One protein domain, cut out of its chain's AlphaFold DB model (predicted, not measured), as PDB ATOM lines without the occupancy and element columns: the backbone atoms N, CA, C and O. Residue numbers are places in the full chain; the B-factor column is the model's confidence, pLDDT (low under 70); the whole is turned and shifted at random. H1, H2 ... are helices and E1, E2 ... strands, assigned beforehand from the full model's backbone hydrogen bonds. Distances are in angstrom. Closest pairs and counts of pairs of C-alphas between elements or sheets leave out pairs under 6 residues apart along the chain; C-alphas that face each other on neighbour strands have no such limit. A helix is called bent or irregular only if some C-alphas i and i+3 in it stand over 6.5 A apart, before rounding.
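This is residues 23 to 182 of the 202 residues of an uncharacterized protein of Rhodococcus sp. OK551 (UniProt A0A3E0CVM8). A short ribbon of two strands, E1 and E2, lies in the middle, with the helices H1 and H3 on one side of it and a second, longer ribbon, E3 and E4, on the other. This longer ribbon is bent and strongly twisted, the short strand E5 is added beside E4, and H5 lies at the ribbon's far end, while H4 lies between E1 and E2 along the chain. The printed part has 160 residues with five named helices and five named strands, in the order H1 H2 H3 E1 H4 E2 E3 H5 E4 E5, and its class is mixed, helices and strands. The larger sheet has the order E3, E4, E5 and is mixed; the smaller, E1 and E2, is antiparallel. The whole is compact, with a radius of gyration of the C-alphas of 16.7 A and spans of 43 by 37 by 37 A.

H1 covers residues 23 to 38, 21.7 A long, and begins with C-alpha 23 at (-39.659, 33.490, 39.611). H2 is residues 46 to 49. H3, residues 54 to 70, is 24.3 A long, has a kink of 30 degrees near residue 64, and is irregular, with C-alphas 64 and 67 7.1 A apart. E1, residues 75 to 81, is 17.5 A long, H4 is residues 85 to 91, and E2, residues 97 to 102, is 17.0 A long. E3, residues 122 to 131, is 26.3 A long and bends by 61 degrees at residue 125; its C-alpha 122 is at (-10.666, 31.666, 28.650). H5, residues 142 to 148, leads with no residue between into E4, residues 149 to 159, 24.7 A long, which bends by 67 degrees at residue 154. E5, residues 178 to 180, ends with C-alpha 180 at (-14.228, 24.200, 33.383).

H1 touches H2 with residues 24 to 28 alone, the closest C-alphas being those of Leu 24 and Leu 48, 5.6 A apart. H1 also touches H3 at a steep tilt of 54 degrees, the same way, with the C-alphas of Ala 29 and Val 60 closest at 5.0 A. H3 and E2 are near each other, with 14 pairs of C-alphas within 10 A. E1 and E2 are antiparallel, with N 79 and O 99 3.1 A apart and N 97 and O 81 3.0 A apart, both within hydrogen-bond range. E1 and E3 are near each other, with 7 pairs within 10 A. E3 and E4 are antiparallel; N 126 and O 155 at 2.8 A and N 150 and O 130 at 2.8 A are within hydrogen-bond range. E5 is parallel to E4, with N 179 and O 156 within hydrogen-bond range at 3.1 A. H5 only grazes this sheet, with residues 145 to 148. H4 touches no helix and is apart from E3, among others. Every O i to N i+4 pair is within hydrogen-bond range in H1, H4 and H5, against 11 of 13 in H3; H2 is too short for such a pair, and its one O i to N i+3 pair is not within range.

The C-alphas farthest apart are those of Gly 138 and Leu 170, at 46.6 A. Residues 136 to 143, of which 142 to 143 belong to H5, stand free. The links E2 to E3, residues 103 to 121, and E4 to E5, residues 160 to 177, are long. Residues 106 to 107 pair antiparallel with residues 178 to 179 of E5. The printed part has no cut. The mean pLDDT of the printed part is 78.5, and residues 156 to 182 are under 70.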
ATOM      1  N   GLU A  23     -39.414  33.603  41.048       97.25
ATOM      2  CA  GLU A  23     -39.659  33.490  39.611       97.25
ATOM      3  C   GLU A  23     -38.597  34.205  38.769       97.25
ATOM      4  O   GLU A  23     -38.189  33.662  37.749       97.25
ATOM      5  N   LEU A  24     -38.068  35.349  39.216       95.62
ATOM      6  CA  LEU A  24     -36.990  36.059  38.514       95.62
ATOM      7  C   LEU A  24     -35.667  35.299  38.636       95.62
ATOM      8  O   LEU A  24     -34.899  35.209  37.681       95.62
ATOM      9  N   VAL A  25     -35.425  34.679  39.794       92.81
ATOM     10  CA  VAL A  25     -34.307  33.744  39.992       92.81
ATOM     11  C   VAL A  25     -34.444  32.526  39.070       92.81
ATOM     12  O   VAL A  25     -33.452  32.061  38.505       92.81
ATOM     13  N   ALA A  26     -35.661  31.996  38.910       95.31
ATOM     14  CA  ALA A  26     -35.931  30.889  37.996       95.31
ATOM     15  C   ALA A  26     -35.672  31.290  36.538       95.31
ATOM     16  O   ALA A  26     -34.907  30.612  35.857       95.31
ATOM     17  N   GLU A  27     -36.218  32.426  36.102       96.19
ATOM     18  CA  GLU A  27     -36.034  32.955  34.749       96.19
ATOM     19  C   GLU A  27     -34.551  33.216  34.444       96.19
ATOM     20  O   GLU A  27     -34.047  32.852  33.380       96.19
ATOM     21  N   ALA A  28     -33.813  33.790  35.398       92.00
ATOM     22  CA  ALA A  28     -32.379  34.007  35.263       92.00
ATOM     23  C   ALA A  28     -31.621  32.683  35.095       92.00
ATOM     24  O   ALA A  28     -30.762  32.575  34.220       92.00
ATOM     25  N   ALA A  29     -31.947  31.662  35.890       91.88
ATOM     26  CA  ALA A  29     -31.333  30.346  35.761       91.88
ATOM     27  C   ALA A  29     -31.661  29.693  34.412       91.88
ATOM     28  O   ALA A  29     -30.755  29.203  33.742       91.88
ATOM     29  N   GLU A  30     -32.920  29.735  33.977       94.44
ATOM     30  CA  GLU A  30     -33.365  29.199  32.686       94.44
ATOM     31  C   GLU A  30     -32.656  29.877  31.511       94.44
ATOM     32  O   GLU A  30     -32.181  29.190  30.605       94.44
ATOM     33  N   ARG A  31     -32.486  31.205  31.558       92.25
ATOM     34  CA  ARG A  31     -31.730  31.965  30.553       92.25
ATOM     35  C   ARG A  31     -30.288  31.464  30.433       92.25
ATOM     36  O   ARG A  31     -29.787  31.288  29.323       92.25
ATOM     37  N   LEU A  32     -29.625  31.210  31.561       89.81
ATOM     38  CA  LEU A  32     -28.236  30.741  31.590       89.81
ATOM     39  C   LEU A  32     -28.116  29.265  31.197       89.81
ATOM     40  O   LEU A  32     -27.163  28.900  30.515       89.81
ATOM     41  N   ILE A  33     -29.081  28.426  31.584       89.38
ATOM     42  CA  ILE A  33     -29.184  27.024  31.153       89.38
ATOM     43  C   ILE A  33     -29.333  26.965  29.629       89.38
ATOM     44  O   ILE A  33     -28.578  26.251  28.971       89.38
ATOM     45  N   ALA A  34     -30.264  27.737  29.064       89.69
ATOM     46  CA  ALA A  34     -30.493  27.789  27.624       89.69
ATOM     47  C   ALA A  34     -29.237  28.246  26.872       89.69
ATOM     48  O   ALA A  34     -28.841  27.599  25.910       89.69
ATOM     49  N   ALA A  35     -28.563  29.293  27.355       86.81
ATOM     50  CA  ALA A  35     -27.298  29.761  26.790       86.81
ATOM     51  C   ALA A  35     -26.203  28.681  26.842       86.81
ATOM     52  O   ALA A  35     -25.514  28.424  25.855       86.81
ATOM     53  N   HIS A  36     -26.073  28.003  27.986       86.25
ATOM     54  CA  HIS A  36     -25.062  26.974  28.199       86.25
ATOM     55  C   HIS A  36     -25.239  25.773  27.261       86.25
ATOM     56  O   HIS A  36     -24.275  25.364  26.619       86.25
ATOM     57  N   PHE A  37     -26.454  25.231  27.160       84.81
ATOM     58  CA  PHE A  37     -26.742  24.079  26.297       84.81
ATOM     59  C   PHE A  37     -26.945  24.453  24.825       84.81
ATOM     60  O   PHE A  37     -26.776  23.607  23.952       84.81
ATOM     61  N   GLY A  38     -27.303  25.706  24.545       86.44
ATOM     62  CA  GLY A  38     -27.385  26.254  23.194       86.44
ATOM     63  C   GLY A  38     -26.028  26.647  22.614       86.44
ATOM     64  O   GLY A  38     -25.946  26.917  21.424       86.44
ATOM     65  N   HIS A  39     -24.966  26.658  23.428       83.75
ATOM     66  CA  HIS A  39     -23.627  27.112  23.042       83.75
ATOM     67  C   HIS A  39     -23.597  28.560  22.525       83.75
ATOM     68  O   HIS A  39     -22.782  28.928  21.678       83.75
ATOM     69  N   GLU A  40     -24.472  29.399  23.071       85.38
ATOM     70  CA  GLU A  40     -24.665  30.786  22.663       85.38
ATOM     71  C   GLU A  40     -24.534  31.722  23.863       85.38
ATOM     72  O   GLU A  40     -24.670  31.322  25.021       85.38
ATOM     73  N   THR A  41     -24.262  32.998  23.594       84.44
ATOM     74  CA  THR A  41     -24.305  34.014  24.644       84.44
ATOM     75  C   THR A  41     -25.733  34.509  24.867       84.44
ATOM     76  O   THR A  41     -26.544  34.569  23.947       84.44
ATOM     77  N   CYS A  42     -26.039  34.931  26.091       85.00
ATOM     78  CA  CYS A  42     -27.291  35.587  26.445       85.00
ATOM     79  C   CYS A  42     -27.061  37.004  26.984       85.00
ATOM     80  O   CYS A  42     -25.943  37.411  27.325       85.00
ATOM     81  N   SER A  43     -28.151  37.760  27.110       86.69
ATOM     82  CA  SER A  43     -28.147  39.010  27.869       86.69
ATOM     83  C   SER A  43     -27.759  38.751  29.335       86.69
ATOM     84  O   SER A  43     -28.133  37.710  29.886       86.69
ATOM     85  N   PRO A  44     -27.026  39.673  29.991       85.56
ATOM     86  CA  PRO A  44     -26.740  39.580  31.424       85.56
ATOM     87  C   PRO A  44     -28.029  39.427  32.238       85.56
ATOM     88  O   PRO A  44     -28.995  40.097  31.915       85.56
ATOM     89  N   VAL A  45     -28.019  38.615  33.302       87.69
ATOM     90  CA  VAL A  45     -29.199  38.358  34.164       87.69
ATOM     91  C   VAL A  45     -29.433  39.403  35.260       87.69
ATOM     92  O   VAL A  45     -30.391  39.305  36.019       87.69
ATOM     93  N   ARG A  46     -28.562  40.412  35.365       84.38
ATOM     94  CA  ARG A  46     -28.683  41.505  36.351       84.38
ATOM     95  C   ARG A  46     -29.924  42.383  36.145       84.38
ATOM     96  O   ARG A  46     -30.310  43.118  37.043       84.38
ATOM     97  N   ASP A  47     -30.522  42.323  34.958       86.88
ATOM     98  CA  ASP A  47     -31.828  42.915  34.660       86.88
ATOM     99  C   ASP A  47     -32.971  42.224  35.424       86.88
ATOM    100  O   ASP A  47     -33.977  42.865  35.704       86.88
ATOM    101  N   LEU A  48     -32.798  40.946  35.784       89.12
ATOM    102  CA  LEU A  48     -33.761  40.147  36.543       89.12
ATOM    103  C   LEU A  48     -33.469  40.137  38.046       89.12
ATOM    104  O   LEU A  48     -34.393  40.213  38.849       89.12
ATOM    105  N   ILE A  49     -32.195  40.012  38.429       86.00
ATOM    106  CA  ILE A  49     -31.798  39.764  39.829       86.00
ATOM    107  C   ILE A  49     -31.124  40.957  40.517       86.00
ATOM    108  O   ILE A  49     -30.663  40.835  41.645       86.00
ATOM    109  N   GLY A  50     -31.031  42.106  39.844       84.12
ATOM    110  CA  GLY A  50     -30.296  43.262  40.350       84.12
ATOM    111  C   GLY A  50     -28.780  43.150  40.153       84.12
ATOM    112  O   GLY A  50     -28.259  42.211  39.548       84.12
ATOM    113  N   HIS A  51     -28.061  44.174  40.613       81.00
ATOM    114  CA  HIS A  51     -26.627  44.338  40.356       81.00
ATOM    115  C   HIS A  51     -25.729  43.836  41.489       81.00
ATOM    116  O   HIS A  51     -24.562  43.562  41.240       81.00
ATOM    117  N   ASP A  52     -26.252  43.754  42.704       78.00
ATOM    118  CA  ASP A  52     -25.498  43.596  43.947       78.00
ATOM    119  C   ASP A  52     -26.089  42.531  44.887       78.00
ATOM    120  O   ASP A  52     -25.492  42.228  45.920       78.00
ATOM    121  N   ASP A  53     -27.205  41.894  44.513       82.75
ATOM    122  CA  ASP A  53     -27.790  40.801  45.289       82.75
ATOM    123  C   ASP A  53     -27.030  39.480  45.060       82.75
ATOM    124  O   ASP A  53     -27.356  38.639  44.214       82.75
ATOM    125  N   VAL A  54     -25.976  39.303  45.854       82.81
ATOM    126  CA  VAL A  54     -25.144  38.093  45.869       82.81
ATOM    127  C   VAL A  54     -25.956  36.850  46.256       82.81
ATOM    128  O   VAL A  54     -25.691  35.757  45.750       82.81
ATOM    129  N   VAL A  55     -26.972  36.992  47.117       85.69
ATOM    130  CA  VAL A  55     -27.824  35.866  47.525       85.69
ATOM    131  C   VAL A  55     -28.640  35.381  46.331       85.69
ATOM    132  O   VAL A  55     -28.631  34.183  46.038       85.69
ATOM    133  N   ALA A  56     -29.271  36.291  45.585       85.94
ATOM    134  CA  ALA A  56     -29.977  35.964  44.351       85.94
ATOM    135  C   ALA A  56     -29.048  35.283  43.336       85.94
ATOM    136  O   ALA A  56     -29.412  34.257  42.761       85.94
ATOM    137  N   ALA A  57     -27.821  35.786  43.163       87.38
ATOM    138  CA  ALA A  57     -26.839  35.185  42.261       87.38
ATOM    139  C   ALA A  57     -26.493  33.727  42.639       87.38
ATOM    140  O   ALA A  57     -26.427  32.857  41.764       87.38
ATOM    141  N   TYR A  58     -26.341  33.415  43.931       87.44
ATOM    142  CA  TYR A  58     -26.118  32.036  44.381       87.44
ATOM    143  C   TYR A  58     -27.366  31.154  44.290       87.44
ATOM    144  O   TYR A  58     -27.239  29.951  44.043       87.44
ATOM    145  N   LEU A  59     -28.570  31.709  44.441       88.50
ATOM    146  CA  LEU A  59     -29.812  30.977  44.178       88.50
ATOM    147  C   LEU A  59     -29.941  30.622  42.688       88.50
ATOM    148  O   LEU A  59     -30.314  29.495  42.354       88.50
ATOM    149  N   VAL A  60     -29.552  31.533  41.790       92.06
ATOM    150  CA  VAL A  60     -29.449  31.258  40.349       92.06
ATOM    151  C   VAL A  60     -28.430  30.147  40.081       92.06
ATOM    152  O   VAL A  60     -28.748  29.198  39.365       92.06
ATOM    153  N   GLN A  61     -27.238  30.196  40.692       91.88
ATOM    154  CA  GLN A  61     -26.216  29.148  40.543       91.88
ATOM    155  C   GLN A  61     -26.724  27.770  41.004       91.88
ATOM    156  O   GLN A  61     -26.464  26.761  40.347       91.88
ATOM    157  N   GLN A  62     -27.458  27.707  42.116       89.81
ATOM    158  CA  GLN A  62     -28.060  26.457  42.587       89.81
ATOM    159  C   GLN A  62     -29.066  25.901  41.588       89.81
ATOM    160  O   GLN A  62     -28.976  24.728  41.231       89.81
ATOM    161  N   ARG A  63     -29.987  26.738  41.096       92.75
ATOM    162  CA  ARG A  63     -30.974  26.321  40.092       92.75
ATOM    163  C   ARG A  63     -30.323  25.885  38.784       92.75
ATOM    164  O   ARG A  63     -30.744  24.890  38.210       92.75
ATOM    165  N   PHE A  64     -29.273  26.577  38.349       93.44
ATOM    166  CA  PHE A  64     -28.482  26.196  37.179       93.44
ATOM    167  C   PHE A  64     -27.874  24.789  37.330       93.44
ATOM    168  O   PHE A  64     -27.874  23.997  36.390       93.44
ATOM    169  N   ASN A  65     -27.388  24.459  38.529       90.88
ATOM    170  CA  ASN A  65     -26.713  23.193  38.811       90.88
ATOM    171  C   ASN A  65     -27.655  22.037  39.186       90.88
ATOM    172  O   ASN A  65     -27.275  20.877  39.015       90.88
ATOM    173  N   ALA A  66     -28.864  22.318  39.683       92.00
ATOM    174  CA  ALA A  66     -29.790  21.299  40.184       92.00
ATOM    175  C   ALA A  66     -30.107  20.195  39.152       92.00
ATOM    176  O   ALA A  66     -29.898  19.026  39.482       92.00
ATOM    177  N   PRO A  67     -30.441  20.499  37.877       91.31
ATOM    178  CA  PRO A  67     -30.692  19.459  36.875       91.31
ATOM    179  C   PRO A  67     -29.477  18.566  36.590       91.31
ATOM    180  O   PRO A  67     -29.621  17.449  36.099       91.31
ATOM    181  N   ARG A  68     -28.258  19.061  36.835       90.50
ATOM    182  CA  ARG A  68     -27.020  18.291  36.653       90.50
ATOM    183  C   ARG A  68     -26.858  17.271  37.781       90.50
ATOM    184  O   ARG A  68     -26.580  16.106  37.513       90.50
ATOM    185  N   VAL A  69     -27.102  17.700  39.020       92.44
ATOM    186  CA  VAL A  69     -27.093  16.837  40.212       92.44
ATOM    187  C   VAL A  69     -28.190  15.775  40.126       92.44
ATOM    188  O   VAL A  69     -27.924  14.601  40.359       92.44
ATOM    189  N   GLU A  70     -29.404  16.155  39.720       94.25
ATOM    190  CA  GLU A  70     -30.539  15.232  39.543       94.25
ATOM    191  C   GLU A  70     -30.252  14.119  38.524       94.25
ATOM    192  O   GLU A  70     -30.768  13.010  38.646       94.25
ATOM    193  N   ARG A  71     -29.391  14.390  37.535       94.50
ATOM    194  CA  ARG A  71     -28.933  13.412  36.534       94.50
ATOM    195  C   ARG A  71     -27.742  12.565  36.996       94.50
ATOM    196  O   ARG A  71     -27.239  11.763  36.214       94.50
ATOM    197  N   GLY A  72     -27.302  12.720  38.243       95.19
ATOM    198  CA  GLY A  72     -26.262  11.899  38.860       95.19
ATOM    199  C   GLY A  72     -24.847  12.467  38.783       95.19
ATOM    200  O   GLY A  72     -23.914  11.766  39.171       95.19
ATOM    201  N   ALA A  73     -24.658  13.708  38.317       93.19
ATOM    202  CA  ALA A  73     -23.335  14.326  38.345       93.19
ATOM    203  C   ALA A  73     -22.878  14.558  39.787       93.19
ATOM    204  O   ALA A  73     -23.642  15.040  40.632       93.19
ATOM    205  N   ARG A  74     -21.612  14.252  40.069       93.75
ATOM    206  CA  ARG A  74     -21.059  14.378  41.417       93.75
ATOM    207  C   ARG A  74     -20.346  15.706  41.575       93.75
ATOM    208  O   ARG A  74     -19.516  16.069  40.747       93.75
ATOM    209  N   VAL A  75     -20.611  16.400  42.678       92.75
ATOM    210  CA  VAL A  75     -19.793  17.546  43.087       92.75
ATOM    211  C   VAL A  75     -18.451  17.019  43.589       92.75
ATOM    212  O   VAL A  75     -18.416  16.202  44.505       92.75
ATOM    213  N   VAL A  76     -17.358  17.479  42.985       91.69
ATOM    214  CA  VAL A  76     -15.984  17.046  43.312       91.69
ATOM    215  C   VAL A  76     -15.129  18.162  43.901       91.69
ATOM    216  O   VAL A  76     -13.994  17.923  44.297       91.69
ATOM    217  N   GLY A  77     -15.657  19.382  43.981       90.62
ATOM    218  CA  GLY A  77     -14.948  20.489  44.603       90.62
ATOM    219  C   GLY A  77     -15.641  21.835  44.446       90.62
ATOM    220  O   GLY A  77     -16.762  21.948  43.936       90.62
ATOM    221  N   ARG A  78     -14.926  22.873  44.880       90.31
ATOM    222  CA  ARG A  78     -15.280  24.279  44.690       90.31
ATOM    223  C   ARG A  78     -14.114  25.021  44.057       90.31
ATOM    224  O   ARG A  78     -12.960  24.711  44.327       90.31
ATOM    225  N   LYS A  79     -14.428  26.033  43.260       86.12
ATOM    226  CA  LYS A  79     -13.458  27.056  42.847       86.12
ATOM    227  C   LYS A  79     -13.753  28.349  43.564       86.12
ATOM    228  O   LYS A  79     -14.917  28.609  43.863       86.12
ATOM    229  N   ILE A  80     -12.729  29.174  43.723       87.50
ATOM    230  CA  ILE A  80     -12.847  30.508  44.303       87.50
ATOM    231  C   ILE A  80     -12.395  31.522  43.251       87.50
ATOM    232  O   ILE A  80     -11.295  31.410  42.712       87.50
ATOM    233  N   GLY A  81     -13.257  32.475  42.912       84.94
ATOM    234  CA  GLY A  81     -12.951  33.598  42.029       84.94
ATOM    235  C   GLY A  81     -12.887  34.917  42.793       84.94
ATOM    236  O   GLY A  81     -13.089  34.971  44.003       84.94
ATOM    237  N   ALA A  82     -12.547  35.998  42.086       82.06
ATOM    238  CA  ALA A  82     -12.373  37.330  42.674       82.06
ATOM    239  C   ALA A  82     -11.471  37.333  43.931       82.06
ATOM    240  O   ALA A  82     -11.749  38.002  44.921       82.06
ATOM    241  N   THR A  83     -10.366  36.581  43.906       85.00
ATOM    242  CA  THR A  83      -9.470  36.401  45.065       85.00
ATOM    243  C   THR A  83      -8.532  37.583  45.315       85.00
ATOM    244  O   THR A  83      -7.966  37.699  46.399       85.00
ATOM    245  N   SER A  84      -8.369  38.492  44.347       87.44
ATOM    246  CA  SER A  84      -7.542  39.692  44.508       87.44
ATOM    247  C   SER A  84      -8.390  40.934  44.776       87.44
ATOM    248  O   SER A  84      -9.441  41.132  44.166       87.44
ATOM    249  N   LYS A  85      -7.892  41.837  45.631       85.88
ATOM    250  CA  LYS A  85      -8.560  43.121  45.905       85.88
ATOM    251  C   LYS A  85      -8.721  43.986  44.654       85.88
ATOM    252  O   LYS A  85      -9.718  44.683  44.526       85.88
ATOM    253  N   ALA A  86      -7.777  43.913  43.716       85.69
ATOM    254  CA  ALA A  86      -7.875  44.632  42.449       85.69
ATOM    255  C   ALA A  86      -9.064  44.143  41.606       85.69
ATOM    256  O   ALA A  86      -9.845  44.961  41.121       85.69
ATOM    257  N   VAL A  87      -9.238  42.821  41.480       79.31
ATOM    258  CA  VAL A  87     -10.376  42.228  40.760       79.31
ATOM    259  C   VAL A  87     -11.682  42.514  41.497       79.31
ATOM    260  O   VAL A  87     -12.637  42.937  40.859       79.31
ATOM    261  N   GLN A  88     -11.716  42.379  42.825       81.56
ATOM    262  CA  GLN A  88     -12.889  42.723  43.640       81.56
ATOM    263  C   GLN A  88     -13.354  44.167  43.384       81.56
ATOM    264  O   GLN A  88     -14.497  44.385  42.987       81.56
ATOM    265  N   THR A  89     -12.442  45.142  43.468       82.75
ATOM    266  CA  THR A  89     -12.737  46.555  43.174       82.75
ATOM    267  C   THR A  89     -13.209  46.769  41.736       82.75
ATOM    268  O   THR A  89     -14.157  47.515  41.510       82.75
ATOM    269  N   GLN A  90     -12.576  46.118  40.753       74.69
ATOM    270  CA  GLN A  90     -12.976  46.229  39.346       74.69
ATOM    271  C   GLN A  90     -14.391  45.686  39.103       74.69
ATOM    272  O   GLN A  90     -15.117  46.212  38.257       74.69
ATOM    273  N   LEU A  91     -14.767  44.621  39.810       70.81
ATOM    274  CA  LEU A  91     -16.081  44.003  39.695       70.81
ATOM    275  C   LEU A  91     -17.127  44.688  40.583       70.81
ATOM    276  O   LEU A  91     -18.310  44.508  40.331       70.81
ATOM    277  N   GLY A  92     -16.719  45.507  41.555       74.31
ATOM    278  CA  GLY A  92     -17.624  46.152  42.507       74.31
ATOM    279  C   GLY A  92     -18.091  45.225  43.632       74.31
ATOM    280  O   GLY A  92     -19.125  45.484  44.235       74.31
ATOM    281  N   VAL A  93     -17.337  44.160  43.912       75.56
ATOM    282  CA  VAL A  93     -17.593  43.225  45.019       75.56
ATOM    283  C   VAL A  93     -16.549  43.417  46.117       75.56
ATOM    284  O   VAL A  93     -15.472  43.960  45.876       75.56
ATOM    285  N   ASN A  94     -16.850  42.986  47.338       81.50
ATOM    286  CA  ASN A  94     -15.955  43.105  48.497       81.50
ATOM    287  C   ASN A  94     -15.523  41.749  49.087       81.50
ATOM    288  O   ASN A  94     -14.654  41.715  49.964       81.50
ATOM    289  N   GLU A  95     -16.076  40.655  48.565       79.50
ATOM    290  CA  GLU A  95     -15.796  39.271  48.937       79.50
ATOM    291  C   GLU A  95     -15.474  38.422  47.687       79.50
ATOM    292  O   GLU A  95     -15.876  38.789  46.577       79.50
ATOM    293  N   PRO A  96     -14.704  37.325  47.825       82.94
ATOM    294  CA  PRO A  96     -14.516  36.346  46.755       82.94
ATOM    295  C   PRO A  96     -15.835  35.680  46.338       82.94
ATOM    296  O   PRO A  96     -16.763  35.568  47.138       82.94
ATOM    297  N   ASP A  97     -15.886  35.170  45.108       82.19
ATOM    298  CA  ASP A  97     -16.981  34.307  44.654       82.19
ATOM    299  C   ASP A  97     -16.590  32.827  44.729       82.19
ATOM    300  O   ASP A  97     -15.408  32.487  44.833       82.19
ATOM    301  N   PHE A  98     -17.576  31.934  44.655       83.25
ATOM    302  CA  PHE A  98     -17.314  30.513  44.474       83.25
ATOM    303  C   PHE A  98     -18.206  29.867  43.413       83.25
ATOM    304  O   PHE A  98     -19.313  30.311  43.103       83.25
ATOM    305  N   GLY A  99     -17.707  28.770  42.850       86.19
ATOM    306  CA  GLY A  99     -18.418  27.945  41.876       86.19
ATOM    307  C   GLY A  99     -18.343  26.462  42.215       86.19
ATOM    308  O   GLY A  99     -17.504  26.027  43.006       86.19
ATOM    309  N   VAL A 100     -19.232  25.686  41.601       87.75
ATOM    310  CA  VAL A 100     -19.341  24.234  41.793       87.75
ATOM    311  C   VAL A 100     -18.550  23.504  40.718       87.75
ATOM    312  O   VAL A 100     -18.668  23.835  39.540       87.75
ATOM    313  N   LEU A 101     -17.771  22.508  41.132       88.38
ATOM    314  CA  LEU A 101     -17.002  21.646  40.245       88.38
ATOM    315  C   LEU A 101     -17.650  20.267  40.187       88.38
ATOM    316  O   LEU A 101     -17.948  19.692  41.237       88.38
ATOM    317  N   PHE A 102     -17.842  19.743  38.980       89.88
ATOM    318  CA  PHE A 102     -18.412  18.417  38.750       89.88
ATOM    319  C   PHE A 102     -17.378  17.442  38.185       89.88
ATOM    320  O   PHE A 102     -16.397  17.851  37.566       89.88
ATOM    321  N   ASP A 103     -17.602  16.154  38.420       89.12
ATOM    322  CA  ASP A 103     -16.738  15.048  37.990       89.12
ATOM    323  C   ASP A 103     -16.455  15.017  36.481       89.12
ATOM    324  O   ASP A 103     -15.353  14.678  36.064       89.12
ATOM    325  N   ASP A 104     -17.409  15.439  35.661       86.50
ATOM    326  CA  ASP A 104     -17.316  15.494  34.198       86.50
ATOM    327  C   ASP A 104     -16.701  16.798  33.640       86.50
ATOM    328  O   ASP A 104     -16.687  17.033  32.420       86.50
ATOM    329  N   MET A 105     -16.217  17.678  34.521       87.81
ATOM    330  CA  MET A 105     -15.525  18.914  34.142       87.81
ATOM    331  C   MET A 105     -14.004  18.753  34.087       87.81
ATOM    332  O   MET A 105     -13.346  19.640  33.541       87.81
ATOM    333  N   GLY A 106     -13.458  17.682  34.674       86.25
ATOM    334  CA  GLY A 106     -12.023  17.412  34.720       86.25
ATOM    335  C   GLY A 106     -11.513  16.786  33.424       86.25
ATOM    336  O   GLY A 106     -12.141  15.884  32.870       86.25
ATOM    337  N   PHE A 107     -10.360  17.248  32.952       83.25
ATOM    338  CA  PHE A 107      -9.653  16.680  31.807       83.25
ATOM    339  C   PHE A 107      -8.223  16.335  32.196       83.25
ATOM    340  O   PHE A 107      -7.568  17.126  32.873       83.25
ATOM    341  N   GLU A 108      -7.735  15.184  31.736       80.25
ATOM    342  CA  GLU A 108      -6.346  14.772  31.936       80.25
ATOM    343  C   GLU A 108      -5.379  15.701  31.197       80.25
ATOM    344  O   GLU A 108      -5.720  16.293  30.166       80.25
ATOM    345  N   ASP A 109      -4.151  15.793  31.702       76.50
ATOM    346  CA  ASP A 109      -3.072  16.513  31.035       76.50
ATOM    347  C   ASP A 109      -2.900  16.063  29.570       76.50
ATOM    348  O   ASP A 109      -2.998  14.883  29.229       76.50
ATOM    349  N   GLY A 110      -2.677  17.033  28.683       77.06
ATOM    350  CA  GLY A 110      -2.530  16.822  27.245       77.06
ATOM    351  C   GLY A 110      -3.835  16.534  26.495       77.06
ATOM    352  O   GLY A 110      -3.806  16.405  25.266       77.06
ATOM    353  N   THR A 111      -4.980  16.468  27.185       79.56
ATOM    354  CA  THR A 111      -6.282  16.255  26.543       79.56
ATOM    355  C   THR A 111      -6.676  17.458  25.691       79.56
ATOM    356  O   THR A 111      -6.601  18.614  26.109       79.56
ATOM    357  N   VAL A 112      -7.158  17.190  24.477       82.12
ATOM    358  CA  VAL A 112      -7.773  18.222  23.639       82.12
ATOM    359  C   VAL A 112      -9.200  18.446  24.120       82.12
ATOM    360  O   VAL A 112     -10.032  17.544  24.042       82.12
ATOM    361  N   ILE A 113      -9.491  19.655  24.598       83.00
ATOM    362  CA  ILE A 113     -10.848  20.024  25.000       83.00
ATOM    363  C   ILE A 113     -11.666  20.337  23.743       83.00
ATOM    364  O   ILE A 113     -11.254  21.197  22.957       83.00
ATOM    365  N   PRO A 114     -12.822  19.681  23.541       81.50
ATOM    366  CA  PRO A 114     -13.691  19.986  22.413       81.50
ATOM    367  C   PRO A 114     -14.195  21.430  22.514       81.50
ATOM    368  O   PRO A 114     -14.819  21.804  23.511       81.50
ATOM    369  N   ALA A 115     -13.901  22.252  21.505       80.88
ATOM    370  CA  ALA A 115     -14.235  23.678  21.504       80.88
ATOM    371  C   ALA A 115     -15.751  23.902  21.563       80.88
ATOM    372  O   ALA A 115     -16.209  24.860  22.176       80.88
ATOM    373  N   GLU A 116     -16.526  22.973  21.006       82.25
ATOM    374  CA  GLU A 116     -17.980  22.945  21.073       82.25
ATOM    375  C   GLU A 116     -18.512  22.854  22.504       82.25
ATOM    376  O   GLU A 116     -19.626  23.285  22.748       82.25
ATOM    377  N   ARG A 117     -17.739  22.378  23.492       79.81
ATOM    378  CA  ARG A 117     -18.166  22.395  24.904       79.81
ATOM    379  C   ARG A 117     -18.078  23.787  25.538       79.81
ATOM    380  O   ARG A 117     -18.460  23.941  26.699       79.81
ATOM    381  N   LEU A 118     -17.551  24.783  24.824       82.12
ATOM    382  CA  LEU A 118     -17.197  26.089  25.364       82.12
ATOM    383  C   LEU A 118     -17.910  27.223  24.613       82.12
ATOM    384  O   LEU A 118     -17.984  27.211  23.392       82.12
ATOM    385  N   VAL A 119     -18.394  28.238  25.340       79.75
ATOM    386  CA  VAL A 119     -19.060  29.417  24.736       79.75
ATOM    387  C   VAL A 119     -18.048  30.527  24.428       79.75
ATOM    388  O   VAL A 119     -17.903  30.962  23.290       79.75
ATOM    389  N   GLN A 120     -17.292  30.967  25.438       75.44
ATOM    390  CA  GLN A 120     -16.242  31.986  25.307       75.44
ATOM    391  C   GLN A 120     -15.006  31.577  26.112       75.44
ATOM    392  O   GLN A 120     -14.733  32.133  27.175       75.44
ATOM    393  N   ALA A 121     -14.297  30.558  25.625       77.56
ATOM    394  CA  ALA A 121     -13.165  29.951  26.316       77.56
ATOM    395  C   ALA A 121     -12.104  30.981  26.743       77.56
ATOM    396  O   ALA A 121     -11.505  31.678  25.924       77.56
ATOM    397  N   LYS A 122     -11.838  31.026  28.045       78.75
ATOM    398  CA  LYS A 122     -10.666  31.666  28.650       78.75
ATOM    399  C   LYS A 122      -9.922  30.629  29.468       78.75
ATOM    400  O   LYS A 122     -10.571  29.745  30.021       78.75
ATOM    401  N   ALA A 123      -8.600  30.734  29.544       81.06
ATOM    402  CA  ALA A 123      -7.768  29.862  30.366       81.06
ATOM    403  C   ALA A 123      -7.010  30.687  31.413       81.06
ATOM    404  O   ALA A 123      -6.492  31.758  31.095       81.06
ATOM    405  N   GLU A 124      -6.958  30.194  32.646       77.56
ATOM    406  CA  GLU A 124      -6.281  30.824  33.781       77.56
ATOM    407  C   GLU A 124      -5.488  29.757  34.538       77.56
ATOM    408  O   GLU A 124      -6.038  28.713  34.884       77.56
ATOM    409  N   ALA A 125      -4.197  30.000  34.770       81.44
ATOM    410  CA  ALA A 125      -3.374  29.119  35.593       81.44
ATOM    411  C   ALA A 125      -3.693  29.340  37.078       81.44
ATOM    412  O   ALA A 125      -3.745  30.478  37.545       81.44
ATOM    413  N   GLU A 126      -3.900  28.250  37.808       84.00
ATOM    414  CA  GLU A 126      -4.318  28.220  39.205       84.00
ATOM    415  C   GLU A 126      -3.537  27.153  39.988       84.00
ATOM    416  O   GLU A 126      -2.887  26.270  39.426       84.00
ATOM    417  N   VAL A 127      -3.623  27.232  41.316       86.19
ATOM    418  CA  VAL A 127      -3.204  26.159  42.223       86.19
ATOM    419  C   VAL A 127      -4.469  25.532  42.791       86.19
ATOM    420  O   VAL A 127      -5.299  26.243  43.357       86.19
ATOM    421  N   ALA A 128      -4.618  24.217  42.645       89.06
ATOM    422  CA  ALA A 128      -5.698  23.469  43.277       89.06
ATOM    423  C   ALA A 128      -5.181  22.727  44.512       89.06
ATOM    424  O   ALA A 128      -4.049  22.242  44.531       89.06
ATOM    425  N   PHE A 129      -6.025  22.627  45.537       90.75
ATOM    426  CA  PHE A 129      -5.730  21.901  46.768       90.75
ATOM    427  C   PHE A 129      -6.625  20.672  46.866       90.75
ATOM    428  O   PHE A 129      -7.847  20.785  46.761       90.75
ATOM    429  N   VAL A 130      -6.014  19.512  47.089       91.94
ATOM    430  CA  VAL A 130      -6.730  18.285  47.438       91.94
ATOM    431  C   VAL A 130      -6.775  18.187  48.954       91.94
ATOM    432  O   VAL A 130      -5.752  18.344  49.620       91.94
ATOM    433  N   LEU A 131      -7.970  17.971  49.500       92.56
ATOM    434  CA  LEU A 131      -8.185  17.860  50.940       92.56
ATOM    435  C   LEU A 131      -8.161  16.386  51.363       92.56
ATOM    436  O   LEU A 131      -8.750  15.543  50.688       92.56
ATOM    437  N   ARG A 132      -7.505  16.091  52.489       94.38
ATOM    438  CA  ARG A 132      -7.525  14.771  53.153       94.38
ATOM    439  C   ARG A 132      -8.565  14.678  54.268       94.38
ATOM    440  O   ARG A 132      -8.881  13.579  54.711       94.38
ATOM    441  N   GLU A 133      -9.061  15.818  54.737       92.00
ATOM    442  CA  GLU A 133     -10.009  15.935  55.845       92.00
ATOM    443  C   GLU A 133     -11.072  16.992  55.509       92.00
ATOM    444  O   GLU A 133     -10.800  17.950  54.778       92.00
ATOM    445  N   ASP A 134     -12.283  16.812  56.036       90.94
ATOM    446  CA  ASP A 134     -13.390  17.742  55.818       90.94
ATOM    447  C   ASP A 134     -13.169  19.067  56.565       90.94
ATOM    448  O   ASP A 134     -12.729  19.104  57.713       90.94
ATOM    449  N   LEU A 135     -13.551  20.172  55.920       88.62
ATOM    450  CA  LEU A 135     -13.555  21.522  56.486       88.62
ATOM    451  C   LEU A 135     -15.004  21.980  56.712       88.62
ATOM    452  O   LEU A 135     -15.521  22.810  55.963       88.62
ATOM    453  N   ALA A 136     -15.679  21.383  57.699       82.06
ATOM    454  CA  ALA A 136     -17.118  21.574  57.927       82.06
ATOM    455  C   ALA A 136     -17.476  22.291  59.243       82.06
ATOM    456  O   ALA A 136     -18.511  22.954  59.304       82.06
ATOM    457  N   ASP A 137     -16.633  22.184  60.277       81.56
ATOM    458  CA  ASP A 137     -17.003  22.558  61.645       81.56
ATOM    459  C   ASP A 137     -16.230  23.773  62.184       81.56
ATOM    460  O   ASP A 137     -14.999  23.801  62.206       81.56
ATOM    461  N   GLY A 138     -16.980  24.738  62.728       73.75
ATOM    462  CA  GLY A 138     -16.451  25.891  63.464       73.75
ATOM    463  C   GLY A 138     -15.933  27.037  62.587       73.75
ATOM    464  O   GLY A 138     -15.960  26.960  61.356       73.75
ATOM    465  N   PRO A 139     -15.478  28.145  63.205       83.44
ATOM    466  CA  PRO A 139     -14.703  29.138  62.479       83.44
ATOM    467  C   PRO A 139     -13.371  28.495  62.083       83.44
ATOM    468  O   PRO A 139     -12.531  28.234  62.938       83.44
ATOM    469  N   LEU A 140     -13.210  28.208  60.794       88.62
ATOM    470  CA  LEU A 140     -11.984  27.626  60.259       88.62
ATOM    471  C   LEU A 140     -10.855  28.659  60.303       88.62
ATOM    472  O   LEU A 140     -10.990  29.751  59.744       88.62
ATOM    473  N   ASP A 141      -9.736  28.306  60.927       90.81
ATOM    474  CA  ASP A 141      -8.508  29.096  60.887       90.81
ATOM    475  C   ASP A 141      -7.505  28.580  59.837       90.81
ATOM    476  O   ASP A 141      -7.669  27.524  59.217       90.81
ATOM    477  N   GLU A 142      -6.439  29.351  59.605       92.62
ATOM    478  CA  GLU A 142      -5.411  28.998  58.620       92.62
ATOM    479  C   GLU A 142      -4.702  27.676  58.960       92.62
ATOM    480  O   GLU A 142      -4.326  26.930  58.055       92.62
ATOM    481  N   ALA A 143      -4.518  27.366  60.245       92.62
ATOM    482  CA  ALA A 143      -3.836  26.150  60.672       92.62
ATOM    483  C   ALA A 143      -4.699  24.909  60.405       92.62
ATOM    484  O   ALA A 143      -4.179  23.913  59.899       92.62
ATOM    485  N   GLN A 144      -6.004  24.988  60.669       92.12
ATOM    486  CA  GLN A 144      -6.980  23.950  60.341       92.12
ATOM    487  C   GLN A 144      -7.039  23.716  58.831       92.12
ATOM    488  O   GLN A 144      -6.912  22.578  58.381       92.12
ATOM    489  N   ILE A 145      -7.142  24.789  58.039       92.81
ATOM    490  CA  ILE A 145      -7.165  24.696  56.573       92.81
ATOM    491  C   ILE A 145      -5.875  24.052  56.061       92.81
ATOM    492  O   ILE A 145      -5.921  23.112  55.272       92.81
ATOM    493  N   ARG A 146      -4.713  24.514  56.538       93.69
ATOM    494  CA  ARG A 146      -3.412  23.958  56.151       93.69
ATOM    495  C   ARG A 146      -3.284  22.485  56.526       93.69
ATOM    496  O   ARG A 146      -2.750  21.716  55.737       93.69
ATOM    497  N   GLY A 147      -3.761  22.100  57.708       94.00
ATOM    498  CA  GLY A 147      -3.746  20.718  58.176       94.00
ATOM    499  C   GLY A 147      -4.623  19.790  57.334       94.00
ATOM    500  O   GLY A 147      -4.248  18.636  57.129       94.00
ATOM    501  N   ALA A 148      -5.743  20.292  56.811       94.19
ATOM    502  CA  ALA A 148      -6.672  19.525  55.984       94.19
ATOM    503  C   ALA A 148      -6.204  19.333  54.529       94.19
ATOM    504  O   ALA A 148      -6.752  18.485  53.825       94.19
ATOM    505  N   ILE A 149      -5.199  20.084  54.065       94.44
ATOM    506  CA  ILE A 149      -4.624  19.922  52.723       94.44
ATOM    507  C   ILE A 149      -3.734  18.675  52.700       94.44
ATOM    508  O   ILE A 149      -2.815  18.541  53.504       94.44
ATOM    509  N   ASP A 150      -3.998  17.780  51.752       92.69
ATOM    510  CA  ASP A 150      -3.134  16.636  51.449       92.69
ATOM    511  C   ASP A 150      -1.961  17.085  50.573       92.69
ATOM    512  O   ASP A 150      -0.792  16.995  50.946       92.69
ATOM    513  N   TYR A 151      -2.283  17.665  49.415       89.81
ATOM    514  CA  TYR A 151      -1.301  18.196  48.479       89.81
ATOM    515  C   TYR A 151      -1.890  19.298  47.595       89.81
ATOM    516  O   TYR A 151      -3.107  19.459  47.461       89.81
ATOM    517  N   ALA A 152      -0.991  20.068  46.986       86.88
ATOM    518  CA  ALA A 152      -1.312  21.053  45.966       86.88
ATOM    519  C   ALA A 152      -0.922  20.525  44.582       86.88
ATOM    520  O   ALA A 152       0.085  19.828  44.442       86.88
ATOM    521  N   VAL A 153      -1.696  20.890  43.563       81.75
ATOM    522  CA  VAL A 153      -1.406  20.581  42.158       81.75
ATOM    523  C   VAL A 153      -1.485  21.837  41.304       81.75
ATOM    524  O   VAL A 153      -2.275  22.749  41.573       81.75
ATOM    525  N   GLU A 154      -0.673  21.869  40.253       76.81
ATOM    526  CA  GLU A 154      -0.864  22.813  39.157       76.81
ATOM    527  C   GLU A 154      -2.199  22.519  38.478       76.81
ATOM    528  O   GLU A 154      -2.548  21.364  38.223       76.81
ATOM    529  N   HIS A 155      -2.958  23.570  38.202       73.31
ATOM    530  CA  HIS A 155      -4.297  23.440  37.672       73.31
ATOM    531  C   HIS A 155      -4.553  24.515  36.626       73.31
ATOM    532  O   HIS A 155      -4.230  25.683  36.829       73.31
ATOM    533  N   LEU A 156      -5.154  24.138  35.503       64.69
ATOM    534  CA  LEU A 156      -5.551  25.096  34.485       64.69
ATOM    535  C   LEU A 156      -7.070  25.214  34.483       64.69
ATOM    536  O   LEU A 156      -7.797  24.284  34.164       64.69
ATOM    537  N   LYS A 157      -7.600  26.377  34.827       62.44
ATOM    538  CA  LYS A 157      -9.037  26.601  34.741       62.44
ATOM    539  C   LYS A 157      -9.391  27.051  33.336       62.44
ATOM    540  O   LYS A 157      -8.822  28.028  32.851       62.44
ATOM    541  N   SER A 158     -10.405  26.436  32.729       57.03
ATOM    542  CA  SER A 158     -11.131  27.085  31.635       57.03
ATOM    543  C   SER A 158     -12.412  27.722  32.159       57.03
ATOM    544  O   SER A 158     -13.103  27.154  32.995       57.03
ATOM    545  N   SER A 159     -12.763  28.914  31.699       56.91
ATOM    546  CA  SER A 159     -14.072  29.502  31.981       56.91
ATOM    547  C   SER A 159     -14.749  29.931  30.694       56.91
ATOM    548  O   SER A 159     -14.090  30.250  29.703       56.91
ATOM    549  N   THR A 160     -16.080  29.916  30.705       53.25
ATOM    550  CA  THR A 160     -16.885  30.386  29.578       53.25
ATOM    551  C   THR A 160     -17.948  31.348  30.088       53.25
ATOM    552  O   THR A 160     -18.984  30.929  30.608       53.25
ATOM    553  N   PRO A 161     -17.697  32.663  30.002       56.47
ATOM    554  CA  PRO A 161     -18.757  33.636  30.181       56.47
ATOM    555  C   PRO A 161     -19.867  33.351  29.167       56.47
ATOM    556  O   PRO A 161     -19.604  33.259  27.971       56.47
ATOM    557  N   VAL A 162     -21.101  33.203  29.645       54.47
ATOM    558  CA  VAL A 162     -22.284  33.117  28.771       54.47
ATOM    559  C   VAL A 162     -22.907  34.491  28.529       54.47
ATOM    560  O   VAL A 162     -23.717  34.654  27.630       54.47
ATOM    561  N   SER A 163     -22.512  35.515  29.288       45.25
ATOM    562  CA  SER A 163     -22.927  36.896  29.043       45.25
ATOM    563  C   SER A 163     -21.889  37.620  28.182       45.25
ATOM    564  O   SER A 163     -20.783  37.887  28.659       45.25
ATOM    565  N   GLY A 164     -22.235  37.991  26.947       47.25
ATOM    566  CA  GLY A 164     -21.306  38.696  26.061       47.25
ATOM    567  C   GLY A 164     -21.897  39.125  24.715       47.25
ATOM    568  O   GLY A 164     -22.792  38.482  24.174       47.25
ATOM    569  N   THR A 165     -21.359  40.211  24.152       35.31
ATOM    570  CA  THR A 165     -21.633  40.680  22.782       35.31
ATOM    571  C   THR A 165     -20.642  40.046  21.795       35.31
ATOM    572  O   THR A 165     -19.795  40.754  21.265       35.31
ATOM    573  N   GLY A 166     -20.709  38.720  21.617       37.25
ATOM    574  CA  GLY A 166     -20.068  37.941  20.541       37.25
ATOM    575  C   GLY A 166     -18.529  37.936  20.431       37.25
ATOM    576  O   GLY A 166     -17.905  38.983  20.317       37.25
ATOM    577  N   THR A 167     -17.941  36.735  20.341       33.94
ATOM    578  CA  THR A 167     -16.905  36.356  19.347       33.94
ATOM    579  C   THR A 167     -16.583  34.857  19.434       33.94
ATOM    580  O   THR A 167     -16.343  34.324  20.513       33.94
ATOM    581  N   SER A 168     -16.568  34.209  18.265       32.72
ATOM    582  CA  SER A 168     -16.119  32.832  17.991       32.72
ATOM    583  C   SER A 168     -14.634  32.628  18.330       32.72
ATOM    584  O   SER A 168     -13.827  33.521  18.070       32.72
ATOM    585  N   LEU A 169     -14.253  31.440  18.824       37.38
ATOM    586  CA  LEU A 169     -12.860  31.070  19.124       37.38
ATOM    587  C   LEU A 169     -12.414  29.788  18.396       37.38
ATOM    588  O   LEU A 169     -13.186  28.853  18.208       37.38
ATOM    589  N   LEU A 170     -11.143  29.792  17.981       27.27
ATOM    590  CA  LEU A 170     -10.384  28.691  17.371       27.27
ATOM    591  C   LEU A 170     -10.026  27.605  18.414       27.27
ATOM    592  O   LEU A 170     -10.008  27.911  19.607       27.27
ATOM    593  N   PRO A 171      -9.689  26.363  18.002       29.83
ATOM    594  CA  PRO A 171      -9.342  25.284  18.930       29.83
ATOM    595  C   PRO A 171      -8.075  25.600  19.738       29.83
ATOM    596  O   PRO A 171      -7.044  25.989  19.189       29.83
ATOM    597  N   ILE A 172      -8.161  25.401  21.053       37.81
ATOM    598  CA  ILE A 172      -7.095  25.659  22.023       37.81
ATOM    599  C   ILE A 172      -6.456  24.316  22.419       37.81
ATOM    600  O   ILE A 172      -7.151  23.394  22.838       37.81
ATOM    601  N   ARG A 173      -5.129  24.195  22.283       26.61
ATOM    602  CA  ARG A 173      -4.339  23.025  22.710       26.61
ATOM    603  C   ARG A 173      -3.449  23.468  23.872       26.61
ATOM    604  O   ARG A 173      -2.619  24.349  23.662       26.61
ATOM    605  N   LEU A 174      -3.641  22.918  25.073       27.22
ATOM    606  CA  LEU A 174      -2.913  23.334  26.282       27.22
ATOM    607  C   LEU A 174      -2.331  22.116  27.015       27.22
ATOM    608  O   LEU A 174      -2.978  21.070  27.031       27.22
ATOM    609  N   PRO A 175      -1.131  22.241  27.603       22.20
ATOM    610  CA  PRO A 175      -0.654  21.333  28.636       22.20
ATOM    611  C   PRO A 175      -1.311  21.681  29.992       22.20
ATOM    612  O   PRO A 175      -1.576  22.853  30.262       22.20
ATOM    613  N   THR A 176      -1.531  20.658  30.820       26.09
ATOM    614  CA  THR A 176      -2.014  20.615  32.217       26.09
ATOM    615  C   THR A 176      -3.520  20.365  32.429       26.09
ATOM    616  O   THR A 176      -4.372  20.896  31.717       26.09
ATOM    617  N   THR A 177      -3.831  19.532  33.439       28.17
ATOM    618  CA  THR A 177      -5.176  19.125  33.894       28.17
ATOM    619  C   THR A 177      -6.123  20.318  34.011       28.17
ATOM    620  O   THR A 177      -5.831  21.282  34.730       28.17
ATOM    621  N   LEU A 178      -7.256  20.233  33.303       31.38
ATOM    622  CA  LEU A 178      -8.193  21.340  33.131       31.38
ATOM    623  C   LEU A 178      -9.517  21.112  33.865       31.38
ATOM    624  O   LEU A 178     -10.088  20.028  33.762       31.38
ATOM    625  N   LEU A 179     -10.060  22.153  34.498       30.36
ATOM    626  CA  LEU A 179     -11.432  22.172  35.007       30.36
ATOM    627  C   LEU A 179     -12.200  23.390  34.489       30.36
ATOM    628  O   LEU A 179     -11.758  24.535  34.617       30.36
ATOM    629  N   ALA A 180     -13.358  23.142  33.880       30.67
ATOM    630  CA  ALA A 180     -14.228  24.200  33.383       30.67
ATOM    631  C   ALA A 180     -15.073  24.789  34.521       30.67
ATOM    632  O   ALA A 180     -15.788  24.047  35.188       30.67
ATOM    633  N   VAL A 181     -15.054  26.112  34.734       34.84
ATOM    634  CA  VAL A 181     -15.958  26.751  35.700       34.84
ATOM    635  C   VAL A 181     -16.631  28.000  35.165       34.84
ATOM    636  O   VAL A 181     -15.995  28.930  34.675       34.84
ATOM    637  N   PHE A 182     -17.937  28.049  35.379       33.81
ATOM    638  CA  PHE A 182     -18.804  29.181  35.117       33.81
ATOM    639  C   PHE A 182     -18.731  30.157  36.297       33.81
ATOM    640  O   PHE A 182     -19.062  29.815  37.430       33.81
TER     641      PHE A 182